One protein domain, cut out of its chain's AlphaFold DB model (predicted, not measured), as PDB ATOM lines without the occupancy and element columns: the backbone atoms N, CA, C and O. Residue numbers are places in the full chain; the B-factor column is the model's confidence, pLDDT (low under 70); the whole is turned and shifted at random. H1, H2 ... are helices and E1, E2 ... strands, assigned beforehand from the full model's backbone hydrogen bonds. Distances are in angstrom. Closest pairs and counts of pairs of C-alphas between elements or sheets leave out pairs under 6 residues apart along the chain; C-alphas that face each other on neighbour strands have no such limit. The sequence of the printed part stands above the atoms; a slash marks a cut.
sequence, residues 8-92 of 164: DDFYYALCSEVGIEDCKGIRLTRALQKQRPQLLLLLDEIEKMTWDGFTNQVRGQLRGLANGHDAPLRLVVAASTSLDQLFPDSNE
ATOM      1  N   ASP A   8     -10.554 -56.395 -25.649       88.94
ATOM      2  CA  ASP A   8      -9.969 -57.715 -25.413       88.94
ATOM      3  C   ASP A   8      -9.209 -58.165 -26.660       88.94
ATOM      4  O   ASP A   8      -8.018 -58.485 -26.567       88.94
ATOM      5  N   ASP A   9      -9.847 -58.053 -27.826       89.38
ATOM      6  CA  ASP A   9      -9.228 -58.311 -29.122       89.38
ATOM      7  C   ASP A   9      -8.005 -57.417 -29.351       89.38
ATOM      8  O   ASP A   9      -6.989 -57.873 -29.877       89.38
ATOM      9  N   PHE A  10      -8.071 -56.143 -28.947       90.12
ATOM     10  CA  PHE A  10      -6.961 -55.209 -29.122       90.12
ATOM     11  C   PHE A  10      -5.722 -55.635 -28.337       90.12
ATOM     12  O   PHE A  10      -4.620 -55.683 -28.891       90.12
ATOM     13  N   TYR A  11      -5.878 -55.961 -27.052       91.94
ATOM     14  CA  TYR A  11      -4.748 -56.395 -26.232       91.94
ATOM     15  C   TYR A  11      -4.198 -57.740 -26.687       91.94
ATOM     16  O   TYR A  11      -2.976 -57.899 -26.740       91.94
ATOM     17  N   TYR A  12      -5.081 -58.670 -27.053       92.62
ATOM     18  CA  TYR A  12      -4.682 -59.959 -27.595       92.62
ATOM     19  C   TYR A  12      -3.871 -59.785 -28.882       92.62
ATOM     20  O   TYR A  12      -2.757 -60.301 -28.986       92.62
ATOM     21  N   ALA A  13      -4.379 -58.997 -29.837       91.88
ATOM     22  CA  ALA A  13      -3.692 -58.713 -31.090       91.88
ATOM     23  C   ALA A  13      -2.333 -58.047 -30.842       91.88
ATOM     24  O   ALA A  13      -1.324 -58.500 -31.375       91.88
ATOM     25  N   LEU A  14      -2.272 -57.032 -29.974       92.38
ATOM     26  CA  LEU A  14      -1.021 -56.359 -29.627       92.38
ATOM     27  C   LEU A  14       0.002 -57.326 -29.013       92.38
ATOM     28  O   LEU A  14       1.160 -57.337 -29.427       92.38
ATOM     29  N   CYS A  15      -0.401 -58.143 -28.039       94.00
ATOM     30  CA  CYS A  15       0.503 -59.104 -27.404       94.00
ATOM     31  C   CYS A  15       0.982 -60.168 -28.395       94.00
ATOM     32  O   CYS A  15       2.172 -60.484 -28.421       94.00
ATOM     33  N   SER A  16       0.075 -60.668 -29.238       94.25
ATOM     34  CA  SER A  16       0.365 -61.668 -30.266       94.25
ATOM     35  C   SER A  16       1.361 -61.150 -31.304       94.25
ATOM     36  O   SER A  16       2.347 -61.825 -31.586       94.25
ATOM     37  N   GLU A  17       1.148 -59.947 -31.843       92.12
ATOM     38  CA  GLU A  17       2.038 -59.337 -32.845       92.12
ATOM     39  C   GLU A  17       3.425 -59.016 -32.266       92.12
ATOM     40  O   GLU A  17       4.439 -59.124 -32.953       92.12
ATOM     41  N   VAL A  18       3.497 -58.668 -30.977       92.38
ATOM     42  CA  VAL A  18       4.771 -58.422 -30.282       92.38
ATOM     43  C   VAL A  18       5.462 -59.726 -29.846       92.38
ATOM     44  O   VAL A  18       6.662 -59.726 -29.571       92.38
ATOM     45  N   GLY A  19       4.738 -60.846 -29.784       93.00
ATOM     46  CA  GLY A  19       5.266 -62.134 -29.326       93.00
ATOM     47  C   GLY A  19       5.442 -62.222 -27.805       93.00
ATOM     48  O   GLY A  19       6.403 -62.825 -27.324       93.00
ATOM     49  N   ILE A  20       4.541 -61.604 -27.038       94.50
ATOM     50  CA  ILE A  20       4.502 -61.670 -25.567       94.50
ATOM     51  C   ILE A  20       3.253 -62.402 -25.074       94.50
ATOM     52  O   ILE A  20       2.279 -62.568 -25.802       94.50
ATOM     53  N   GLU A  21       3.285 -62.838 -23.815       95.00
ATOM     54  CA  GLU A  21       2.108 -63.398 -23.148       95.00
ATOM     55  C   GLU A  21       0.972 -62.367 -23.109       95.00
ATOM     56  O   GLU A  21       1.217 -61.184 -22.847       95.00
ATOM     57  N   ASP A  22      -0.257 -62.832 -23.342       94.88
ATOM     58  CA  ASP A  22      -1.457 -62.002 -23.273       94.88
ATOM     59  C   ASP A  22      -1.563 -61.333 -21.897       94.88
ATOM     60  O   ASP A  22      -1.633 -61.977 -20.843       94.88
ATOM     61  N   CYS A  23      -1.493 -60.004 -21.898       93.06
ATOM     62  CA  CYS A  23      -1.516 -59.223 -20.682       93.06
ATOM     63  C   CYS A  23      -2.017 -57.795 -20.910       93.06
ATOM     64  O   CYS A  23      -1.949 -57.225 -21.995       93.06
ATOM     65  N   LYS A  24      -2.487 -57.180 -19.820       91.81
ATOM     66  CA  LYS A  24      -3.025 -55.813 -19.798       91.81
ATOM     67  C   LYS A  24      -2.408 -54.984 -18.678       91.81
ATOM     68  O   LYS A  24      -1.676 -55.496 -17.820       91.81
ATOM     69  N   GLY A  25      -2.707 -53.683 -18.675       89.62
ATOM     70  CA  GLY A  25      -2.267 -52.763 -17.624       89.62
ATOM     71  C   GLY A  25      -0.748 -52.787 -17.405       89.62
ATOM     72  O   GLY A  25       0.042 -52.849 -18.345       89.62
ATOM     73  N   ILE A  26      -0.320 -52.794 -16.142       89.56
ATOM     74  CA  ILE A  26       1.105 -52.725 -15.781       89.56
ATOM     75  C   ILE A  26       1.940 -53.912 -16.289       89.56
ATOM     76  O   ILE A  26       3.144 -53.768 -16.506       89.56
ATOM     77  N   ARG A  27       1.328 -55.091 -16.469       93.50
ATOM     78  CA  ARG A  27       2.032 -56.273 -16.991       93.50
ATOM     79  C   ARG A  27       2.428 -56.049 -18.444       93.50
ATOM     80  O   ARG A  27       3.598 -56.241 -18.768       93.50
ATOM     81  N   LEU A  28       1.500 -55.523 -19.242       93.50
ATOM     82  CA  LEU A  28       1.753 -55.117 -20.620       93.50
ATOM     83  C   LEU A  28       2.852 -54.059 -20.693       93.50
ATOM     84  O   LEU A  28       3.831 -54.245 -21.407       93.50
ATOM     85  N   THR A  29       2.768 -52.998 -19.884       90.75
ATOM     86  CA  THR A  29       3.808 -51.954 -19.848       90.75
ATOM     87  C   THR A  29       5.195 -52.537 -19.593       90.75
ATOM     88  O   THR A  29       6.138 -52.227 -20.316       90.75
ATOM     89  N   ARG A  30       5.328 -53.429 -18.603       91.50
ATOM     90  CA  ARG A  30       6.609 -54.076 -18.284       91.50
ATOM     91  C   ARG A  30       7.082 -55.023 -19.382       91.50
ATOM     92  O   ARG A  30       8.285 -55.116 -19.605       91.50
ATOM     93  N   ALA A  31       6.169 -55.751 -20.019       93.62
ATOM     94  CA  ALA A  31       6.501 -56.656 -21.112       93.62
ATOM     95  C   ALA A  31       7.026 -55.875 -22.323       93.62
ATOM     96  O   ALA A  31       8.087 -56.209 -22.842       93.62
ATOM     97  N   LEU A  32       6.354 -54.783 -22.696       92.94
ATOM     98  CA  LEU A  32       6.756 -53.918 -23.806       92.94
ATOM     99  C   LEU A  32       8.065 -53.164 -23.514       92.94
ATOM    100  O   LEU A  32       8.917 -53.061 -24.387       92.94
ATOM    101  N   GLN A  33       8.292 -52.702 -22.279       90.44
ATOM    102  CA  GLN A  33       9.554 -52.047 -21.884       90.44
ATOM    103  C   GLN A  33      10.787 -52.952 -22.013       90.44
ATOM    104  O   GLN A  33      11.903 -52.453 -22.171       90.44
ATOM    105  N   LYS A  34      10.602 -54.273 -21.919       91.44
ATOM    106  CA  LYS A  34      11.678 -55.254 -22.101       91.44
ATOM    107  C   LYS A  34      11.995 -55.515 -23.573       91.44
ATOM    108  O   LYS A  34      13.040 -56.101 -23.847       91.44
ATOM    109  N   GLN A  35      11.129 -55.095 -24.495       89.88
ATOM    110  CA  GLN A  35      11.346 -55.293 -25.921       89.88
ATOM    111  C   GLN A  35      12.461 -54.381 -26.433       89.88
ATOM    112  O   GLN A  35      12.576 -53.204 -26.067       89.88
ATOM    113  N   ARG A  36      13.319 -54.960 -27.272       83.00
ATOM    114  CA  ARG A  36      14.392 -54.268 -27.983       83.00
ATOM    115  C   ARG A  36      14.435 -54.822 -29.408       83.00
ATOM    116  O   ARG A  36      14.627 -56.030 -29.544       83.00
ATOM    117  N   PRO A  37      14.298 -53.984 -30.451       84.19
ATOM    118  CA  PRO A  37      14.220 -52.510 -30.452       84.19
ATOM    119  C   PRO A  37      12.898 -51.931 -29.901       84.19
ATOM    120  O   PRO A  37      11.986 -52.675 -29.554       84.19
ATOM    121  N   GLN A  38      12.826 -50.596 -29.779       83.94
ATOM    122  CA  GLN A  38      11.576 -49.883 -29.463       83.94
ATOM    123  C   GLN A  38      10.534 -50.181 -30.546       83.94
ATOM    124  O   GLN A  38      10.866 -50.223 -31.731       83.94
ATOM    125  N   LEU A  39       9.289 -50.395 -30.135       91.62
ATOM    126  CA  LEU A  39       8.218 -50.800 -31.038       91.62
ATOM    127  C   LEU A  39       7.519 -49.574 -31.628       91.62
ATOM    128  O   LEU A  39       7.287 -48.586 -30.928       91.62
ATOM    129  N   LEU A  40       7.147 -49.661 -32.903       92.12
ATOM    130  CA  LEU A  40       6.297 -48.690 -33.582       92.12
ATOM    131  C   LEU A  40       4.908 -49.306 -33.758       92.12
ATOM    132  O   LEU A  40       4.769 -50.324 -34.433       92.12
ATOM    133  N   LEU A  41       3.897 -48.694 -33.149       91.50
ATOM    134  CA  LEU A  41       2.501 -49.080 -33.291       91.50
ATOM    135  C   LEU A  41       1.831 -48.163 -34.315       91.50
ATOM    136  O   LEU A  41       1.765 -46.949 -34.117       91.50
ATOM    137  N   LEU A  42       1.339 -48.767 -35.394       91.88
ATOM    138  CA  LEU A  42       0.548 -48.102 -36.424       91.88
ATOM    139  C   LEU A  42      -0.927 -48.415 -36.172       91.88
ATOM    140  O   LEU A  42      -1.318 -49.582 -36.210       91.88
ATOM    141  N   LEU A  43      -1.727 -47.388 -35.905       89.19
ATOM    142  CA  LEU A  43      -3.176 -47.509 -35.781       89.19
ATOM    143  C   LEU A  43      -3.822 -46.869 -37.003       89.19
ATOM    144  O   LEU A  43      -3.741 -45.657 -37.179       89.19
ATOM    145  N   ASP A  44      -4.437 -47.695 -37.838       87.94
ATOM    146  CA  ASP A  44      -5.232 -47.248 -38.979       87.94
ATOM    147  C   ASP A  44      -6.719 -47.218 -38.602       87.94
ATOM    148  O   ASP A  44      -7.160 -48.028 -37.783       87.94
ATOM    149  N   GLU A  45      -7.479 -46.295 -39.188       85.38
ATOM    150  CA  GLU A  45      -8.915 -46.099 -38.930       85.38
ATOM    151  C   GLU A  45      -9.258 -45.960 -37.427       85.38
ATOM    152  O   GLU A  45     -10.137 -46.652 -36.892       85.38
ATOM    153  N   ILE A  46      -8.552 -45.064 -36.721       86.00
ATOM    154  CA  ILE A  46      -8.698 -44.837 -35.267       86.00
ATOM    155  C   ILE A  46     -10.123 -44.476 -34.835       86.00
ATOM    156  O   ILE A  46     -10.493 -44.667 -33.677       86.00
ATOM    157  N   GLU A  47     -10.953 -44.001 -35.759       85.69
ATOM    158  CA  GLU A  47     -12.373 -43.732 -35.567       85.69
ATOM    159  C   GLU A  47     -13.113 -44.930 -34.972       85.69
ATOM    160  O   GLU A  47     -14.038 -44.748 -34.183       85.69
ATOM    161  N   LYS A  48     -12.692 -46.164 -35.274       82.38
ATOM    162  CA  LYS A  48     -13.293 -47.369 -34.682       82.38
ATOM    163  C   LYS A  48     -13.136 -47.421 -33.163       82.38
ATOM    164  O   LYS A  48     -13.991 -47.982 -32.486       82.38
ATOM    165  N   MET A  49     -12.101 -46.784 -32.615       80.25
ATOM    166  CA  MET A  49     -11.869 -46.691 -31.170       80.25
ATOM    167  C   MET A  49     -12.746 -45.639 -30.467       80.25
ATOM    168  O   MET A  49     -12.618 -45.453 -29.253       80.25
ATOM    169  N   THR A  50     -13.620 -44.947 -31.209       78.25
ATOM    170  CA  THR A  50     -14.665 -44.072 -30.646       78.25
ATOM    171  C   THR A  50     -15.940 -44.836 -30.276       78.25
ATOM    172  O   THR A  50     -16.775 -44.306 -29.550       78.25
ATOM    173  N   TRP A  51     -16.103 -46.074 -30.758       75.12
ATOM    174  CA  TRP A  51     -17.275 -46.903 -30.475       75.12
ATOM    175  C   TRP A  51     -17.233 -47.504 -29.066       75.12
ATOM    176  O   TRP A  51     -16.163 -47.688 -28.490       75.12
ATOM    177  N   ASP A  52     -18.403 -47.897 -28.550       67.88
ATOM    178  CA  ASP A  52     -18.593 -48.424 -27.185       67.88
ATOM    179  C   ASP A  52     -17.747 -49.670 -26.849       67.88
ATOM    180  O   ASP A  52     -17.557 -49.990 -25.678       67.88
ATOM    181  N   GLY A  53     -17.215 -50.367 -27.860       70.62
ATOM    182  CA  GLY A  53     -16.276 -51.482 -27.690       70.62
ATOM    183  C   GLY A  53     -14.887 -51.069 -27.186       70.62
ATOM    184  O   GLY A  53     -14.107 -51.935 -26.801       70.62
ATOM    185  N   PHE A  54     -14.581 -49.766 -27.159       75.62
ATOM    186  CA  PHE A  54     -13.321 -49.209 -26.671       75.62
ATOM    187  C   PHE A  54     -13.570 -48.151 -25.598       75.62
ATOM    188  O   PHE A  54     -14.107 -47.069 -25.842       75.62
ATOM    189  N   THR A  55     -13.120 -48.441 -24.386       78.12
ATOM    190  CA  THR A  55     -13.255 -47.553 -23.239       78.12
ATOM    191  C   THR A  55     -12.113 -46.543 -23.172       78.12
ATOM    192  O   THR A  55     -11.037 -46.688 -23.765       78.12
ATOM    193  N   ASN A  56     -12.313 -45.525 -22.336       75.88
ATOM    194  CA  ASN A  56     -11.265 -44.577 -21.973       75.88
ATOM    195  C   ASN A  56     -10.026 -45.233 -21.347       75.88
ATOM    196  O   ASN A  56      -8.938 -44.658 -21.395       75.88
ATOM    197  N   GLN A  57     -10.148 -46.442 -20.793       79.44
ATOM    198  CA  GLN A  57      -9.030 -47.136 -20.168       79.44
ATOM    199  C   GLN A  57      -7.998 -47.617 -21.194       79.44
ATOM    200  O   GLN A  57      -6.803 -47.391 -20.983       79.44
ATOM    201  N   VAL A  58      -8.426 -48.217 -22.312       84.00
ATOM    202  CA  VAL A  58      -7.512 -48.598 -23.406       84.00
ATOM    203  C   VAL A  58      -6.798 -47.373 -23.948       84.00
ATOM    204  O   VAL A  58      -5.571 -47.369 -24.079       84.00
ATOM    205  N   ARG A  59      -7.549 -46.299 -24.201       81.81
ATOM    206  CA  ARG A  59      -6.977 -45.074 -24.756       81.81
ATOM    207  C   ARG A  59      -5.984 -44.416 -23.783       81.81
ATOM    208  O   ARG A  59      -4.888 -44.019 -24.177       81.81
ATOM    209  N   GLY A  60      -6.307 -44.374 -22.489       82.44
ATOM    210  CA  GLY A  60      -5.400 -43.898 -21.440       82.44
ATOM    211  C   GLY A  60      -4.148 -44.768 -21.280       82.44
ATOM    212  O   GLY A  60      -3.053 -44.255 -21.038       82.44
ATOM    213  N   GLN A  61      -4.269 -46.084 -21.469       86.38
ATOM    214  CA  GLN A  61      -3.109 -46.967 -21.464       86.38
ATOM    215  C   GLN A  61      -2.214 -46.736 -22.687       86.38
ATOM    216  O   GLN A  61      -0.999 -46.651 -22.520       86.38
ATOM    217  N   LEU A  62      -2.785 -46.581 -23.886       87.50
ATOM    218  CA  LEU A  62      -2.045 -46.219 -25.100       87.50
ATOM    219  C   LEU A  62      -1.236 -44.934 -24.898       87.50
ATOM    220  O   LEU A  62      -0.034 -44.917 -25.167       87.50
ATOM    221  N   ARG A  63      -1.859 -43.904 -24.311       85.75
ATOM    222  CA  ARG A  63      -1.172 -42.681 -23.880       85.75
ATOM    223  C   ARG A  63       0.026 -42.987 -22.989       85.75
ATOM    224  O   ARG A  63       1.127 -42.523 -23.262       85.75
ATOM    225  N   GLY A  64      -0.168 -43.773 -21.932       87.00
ATOM    226  CA  GLY A  64       0.909 -44.133 -21.006       87.00
ATOM    227  C   GLY A  64       2.044 -44.938 -21.649       87.00
ATOM    228  O   GLY A  64       3.189 -44.833 -21.217       87.00
ATOM    229  N   LEU A  65       1.744 -45.728 -22.680       89.06
ATOM    230  CA  LEU A  65       2.723 -46.535 -23.411       89.06
ATOM    231  C   LEU A  65       3.487 -45.749 -24.484       89.06
ATOM    232  O   LEU A  65       4.576 -46.185 -24.857       89.06
ATOM    233  N   ALA A  66       2.936 -44.635 -24.974       88.75
ATOM    234  CA  ALA A  66       3.516 -43.826 -26.049       88.75
ATOM    235  C   ALA A  66       4.117 -42.489 -25.576       88.75
ATOM    236  O   ALA A  66       4.939 -41.895 -26.275       88.75
ATOM    237  N   ASN A  67       3.723 -41.996 -24.400       86.12
ATOM    238  CA  ASN A  67       4.151 -40.692 -23.908       86.12
ATOM    239  C   ASN A  67       5.561 -40.731 -23.289       86.12
ATOM    240  O   ASN A  67       5.826 -41.491 -22.358       86.12
ATOM    241  N   GLY A  68       6.439 -39.841 -23.755       82.12
ATOM    242  CA  GLY A  68       7.787 -39.638 -23.220       82.12
ATOM    243  C   GLY A  68       8.919 -40.167 -24.108       82.12
ATOM    244  O   GLY A  68       8.717 -40.872 -25.099       82.12
ATOM    245  N   HIS A  69      10.153 -39.800 -23.758       79.00
ATOM    246  CA  HIS A  69      11.342 -40.211 -24.509       79.00
ATOM    247  C   HIS A  69      11.568 -41.731 -24.434       79.00
ATOM    248  O   HIS A  69      11.759 -42.364 -25.470       79.00
ATOM    249  N   ASP A  70      11.448 -42.309 -23.235       82.12
ATOM    250  CA  ASP A  70      11.708 -43.732 -22.954       82.12
ATOM    251  C   ASP A  70      10.442 -44.604 -23.002       82.12
ATOM    252  O   ASP A  70      10.397 -45.702 -22.438       82.12
ATOM    253  N   ALA A  71       9.390 -44.103 -23.656       87.94
ATOM    254  CA  ALA A  71       8.142 -44.823 -23.851       87.94
ATOM    255  C   ALA A  71       8.399 -46.174 -24.548       87.94
ATOM    256  O   ALA A  71       9.210 -46.240 -25.473       87.94
ATOM    257  N   PRO A  72       7.754 -47.278 -24.141       89.56
ATOM    258  CA  PRO A  72       7.967 -48.568 -24.795       89.56
ATOM    259  C   PRO A  72       7.471 -48.604 -26.250       89.56
ATOM    260  O   PRO A  72       7.981 -49.404 -27.035       89.56
ATOM    261  N   LEU A  73       6.513 -47.741 -26.606       90.44
ATOM    262  CA  LEU A  73       5.951 -47.629 -27.948       90.44
ATOM    263  C   LEU A  73       6.185 -46.231 -28.534       90.44
ATOM    264  O   LEU A  73       6.159 -45.223 -27.830       90.44
ATOM    265  N   ARG A  74       6.335 -46.171 -29.854       90.44
ATOM    266  CA  ARG A  74       6.048 -44.986 -30.667       90.44
ATOM    267  C   ARG A  74       4.721 -45.198 -31.367       90.44
ATOM    268  O   ARG A  74       4.430 -46.314 -31.783       90.44
ATOM    269  N   LEU A  75       3.930 -44.142 -31.477       89.88
ATOM    270  CA  LEU A  75       2.587 -44.213 -32.029       89.88
ATOM    271  C   LEU A  75       2.511 -43.407 -33.323       89.88
ATOM    272  O   LEU A  75       2.960 -42.263 -33.360       89.88
ATOM    273  N   VAL A  76       1.917 -44.004 -34.351       90.75
ATOM    274  CA  VAL A  76       1.459 -43.312 -35.558       90.75
ATOM    275  C   VAL A  76       0.001 -43.680 -35.750       90.75
ATOM    276  O   VAL A  76      -0.358 -44.857 -35.699       90.75
ATOM    277  N   VAL A  77      -0.832 -42.666 -35.941       89.50
ATOM    278  CA  VAL A  77      -2.275 -42.825 -36.084       89.50
ATOM    279  C   VAL A  77      -2.687 -42.259 -37.431       89.50
ATOM    280  O   VAL A  77      -2.322 -41.131 -37.753       89.50
ATOM    281  N   ALA A  78      -3.446 -43.033 -38.201       90.62
ATOM    282  CA  ALA A  78      -4.143 -42.550 -39.378       90.62
ATOM    283  C   ALA A  78      -5.616 -42.315 -39.028       90.62
ATOM    284  O   ALA A  78      -6.280 -43.169 -38.435       90.62
ATOM    285  N   ALA A  79      -6.099 -41.127 -39.376       89.25
ATOM    286  CA  ALA A  79      -7.466 -40.700 -39.148       89.25
ATOM    287  C   ALA A  79      -7.949 -39.880 -40.348       89.25
ATOM    288  O   ALA A  79      -7.190 -39.128 -40.958       89.25
ATOM    289  N   SER A  80      -9.225 -40.026 -40.676       87.81
ATOM    290  CA  SER A  80      -9.965 -39.200 -41.632       87.81
ATOM    291  C   SER A  80     -10.433 -37.872 -41.031       87.81
ATOM    292  O   SER A  80     -10.748 -36.938 -41.764       87.81
ATOM    293  N   THR A  81     -10.486 -37.789 -39.700       85.81
ATOM    294  CA  THR A  81     -10.879 -36.599 -38.937       85.81
ATOM    295  C   THR A  81      -9.819 -36.296 -37.877       85.81
ATOM    296  O   THR A  81      -9.206 -37.218 -37.342       85.81
ATOM    297  N   SER A  82      -9.614 -35.019 -37.538       84.88
ATOM    298  CA  SER A  82      -8.682 -34.633 -36.468       84.88
ATOM    299  C   SER A  82      -9.018 -35.338 -35.146       84.88
ATOM    300  O   SER A  82     -10.187 -35.465 -34.762       84.88
ATOM    301  N   LEU A  83      -7.981 -35.771 -34.425       82.19
ATOM    302  CA  LEU A  83      -8.120 -36.520 -33.171       82.19
ATOM    303  C   LEU A  83      -8.854 -35.717 -32.087       82.19
ATOM    304  O   LEU A  83      -9.574 -36.307 -31.283       82.19
ATOM    305  N   ASP A  84      -8.729 -34.386 -32.097       77.69
ATOM    306  CA  ASP A  84      -9.423 -33.495 -31.156       77.69
ATOM    307  C   ASP A  84     -10.945 -33.481 -31.378       77.69
ATOM    308  O   ASP A  84     -11.713 -33.242 -30.446       77.69
ATOM    309  N   GLN A  85     -11.398 -33.756 -32.605       81.25
ATOM    310  CA  GLN A  85     -12.822 -33.884 -32.919       81.25
ATOM    311  C   GLN A  85     -13.341 -35.300 -32.652       81.25
ATOM    312  O   GLN A  85     -14.492 -35.458 -32.253       81.25
ATOM    313  N   LEU A  86     -12.503 -36.322 -32.863       80.56
ATOM    314  CA  LEU A  86     -12.872 -37.725 -32.644       80.56
ATOM    315  C   LEU A  86     -13.003 -38.090 -31.162       80.56
ATOM    316  O   LEU A  86     -13.833 -38.928 -30.818       80.56
ATOM    317  N   PHE A  87     -12.221 -37.456 -30.287       77.38
ATOM    318  CA  PHE A  87     -12.217 -37.732 -28.847       77.38
ATOM    319  C   PHE A  87     -12.558 -36.468 -28.039       77.38
ATOM    320  O   PHE A  87     -11.692 -35.926 -27.348       77.38
ATOM    321  N   PRO A  88     -13.813 -35.968 -28.127       67.12
ATOM    322  CA  PRO A  88     -14.237 -34.728 -27.472       67.12
ATOM    323  C   PRO A  88     -14.416 -34.886 -25.956       67.12
ATOM    324  O   PRO A  88     -14.514 -33.885 -25.242       67.12
ATOM    325  N   ASP A  89     -14.443 -36.127 -25.458       60.56
ATOM    326  CA  ASP A  89     -14.435 -36.483 -24.036       60.56
ATOM    327  C   ASP A  89     -13.186 -35.957 -23.305       60.56
ATOM    328  O   ASP A  89     -13.168 -35.864 -22.081       60.56
ATOM    329  N   SER A  90     -12.188 -35.478 -24.052       53.78
ATOM    330  CA  SER A  90     -11.082 -34.642 -23.577       53.78
ATOM    331  C   SER A  90     -11.475 -33.315 -22.934       53.78
ATOM    332  O   SER A  90     -10.630 -32.668 -22.323       53.78
ATOM    333  N   ASN A  91     -12.707 -32.855 -23.154       49.22
ATOM    334  CA  ASN A  91     -13.178 -31.540 -22.719       49.22
ATOM    335  C   ASN A  91     -14.086 -31.617 -21.481       49.22
ATOM    336  O   ASN A  91     -14.495 -30.578 -20.957       49.22
ATOM    337  N   GLU A  92     -14.392 -32.820 -20.984       56.03
ATOM    338  CA  GLU A  92     -15.026 -32.986 -19.677       56.03
ATOM    339  C   GLU A  92     -14.010 -32.702 -18.561       56.03
ATOM    340  O   GLU A  92     -12.857 -33.133 -18.606       56.03
TER     341      GLU A  92
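This is residues 8 to 92 of the 164 residues of an uncharacterized protein of Rivularia sp. PCC 7116 (UniProt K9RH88). Three helices running nearly side by side, H1, H2 and H4, and a parallel ribbon of two strands, E1 and E2, stand loosely round a common middle. The short helices H3, H5 and H6 gather toward one end. The printed part has 85 residues with six named helices and two strands, in the order H1 H2 E1 H3 H4 E2 H5 H6; its class is mostly helix. It is compact, with a radius of gyration of the C-alphas of 13.1 A and spans of 34 by 27 by 23 A.

Start with H1, residues 8 to 18, and H2, residues 25 to 33: they are close but not clearly touching, their closest C-alphas, Cys 15 and Leu 28, 8.0 A apart. They run the same way at a shallow tilt of 16 degrees. E1, residues 39 to 43, H3, residues 46 to 50, H4, residues 56 to 66, and E2, residues 73 to 77, make a strand-helix-strand unit, two parallel neighbour strands with helices between, its crossover right-handed. Across the strands look for N 41 and O 74, 2.8 A apart, within hydrogen-bond range. The closest C-alphas of H4 and E2, Ala 66 and Leu 73, are 4.9 A apart. H2 and H4 are close but not clearly touching, at Thr 29 and Leu 65, their closest C-alphas, 6.6 A. H5, residues 83 to 86, is close to but not clearly touching H3, with the C-alphas of Glu 47 and Leu 86 closest, 6.7 A; H6, residues 88 to 91, is apart from H4. Every O i to N i+4 pair is within hydrogen-bond range in H1, H2 and H4; H3 has 0 of 1, but 2 of 2 O i to N i+3 pairs, and H5 and H6 are too short for an i+4 pair.

Find C-alpha 8 at (-9.969, -57.715, -25.413); from there H1 runs 15.5 A. H2 spans 12.6 A, E1 12.8 A, H4 15.4 A and E2 12.5 A. H6 ends at C-alpha 91, (-13.178, -31.540, -22.719).

The C-alphas of Arg 36 and Glu 92, the two farthest apart, are 37.2 A apart. The printed part has no cut and no long link. Look for pLDDT under 70 at residue 52 and residues 88 to 92.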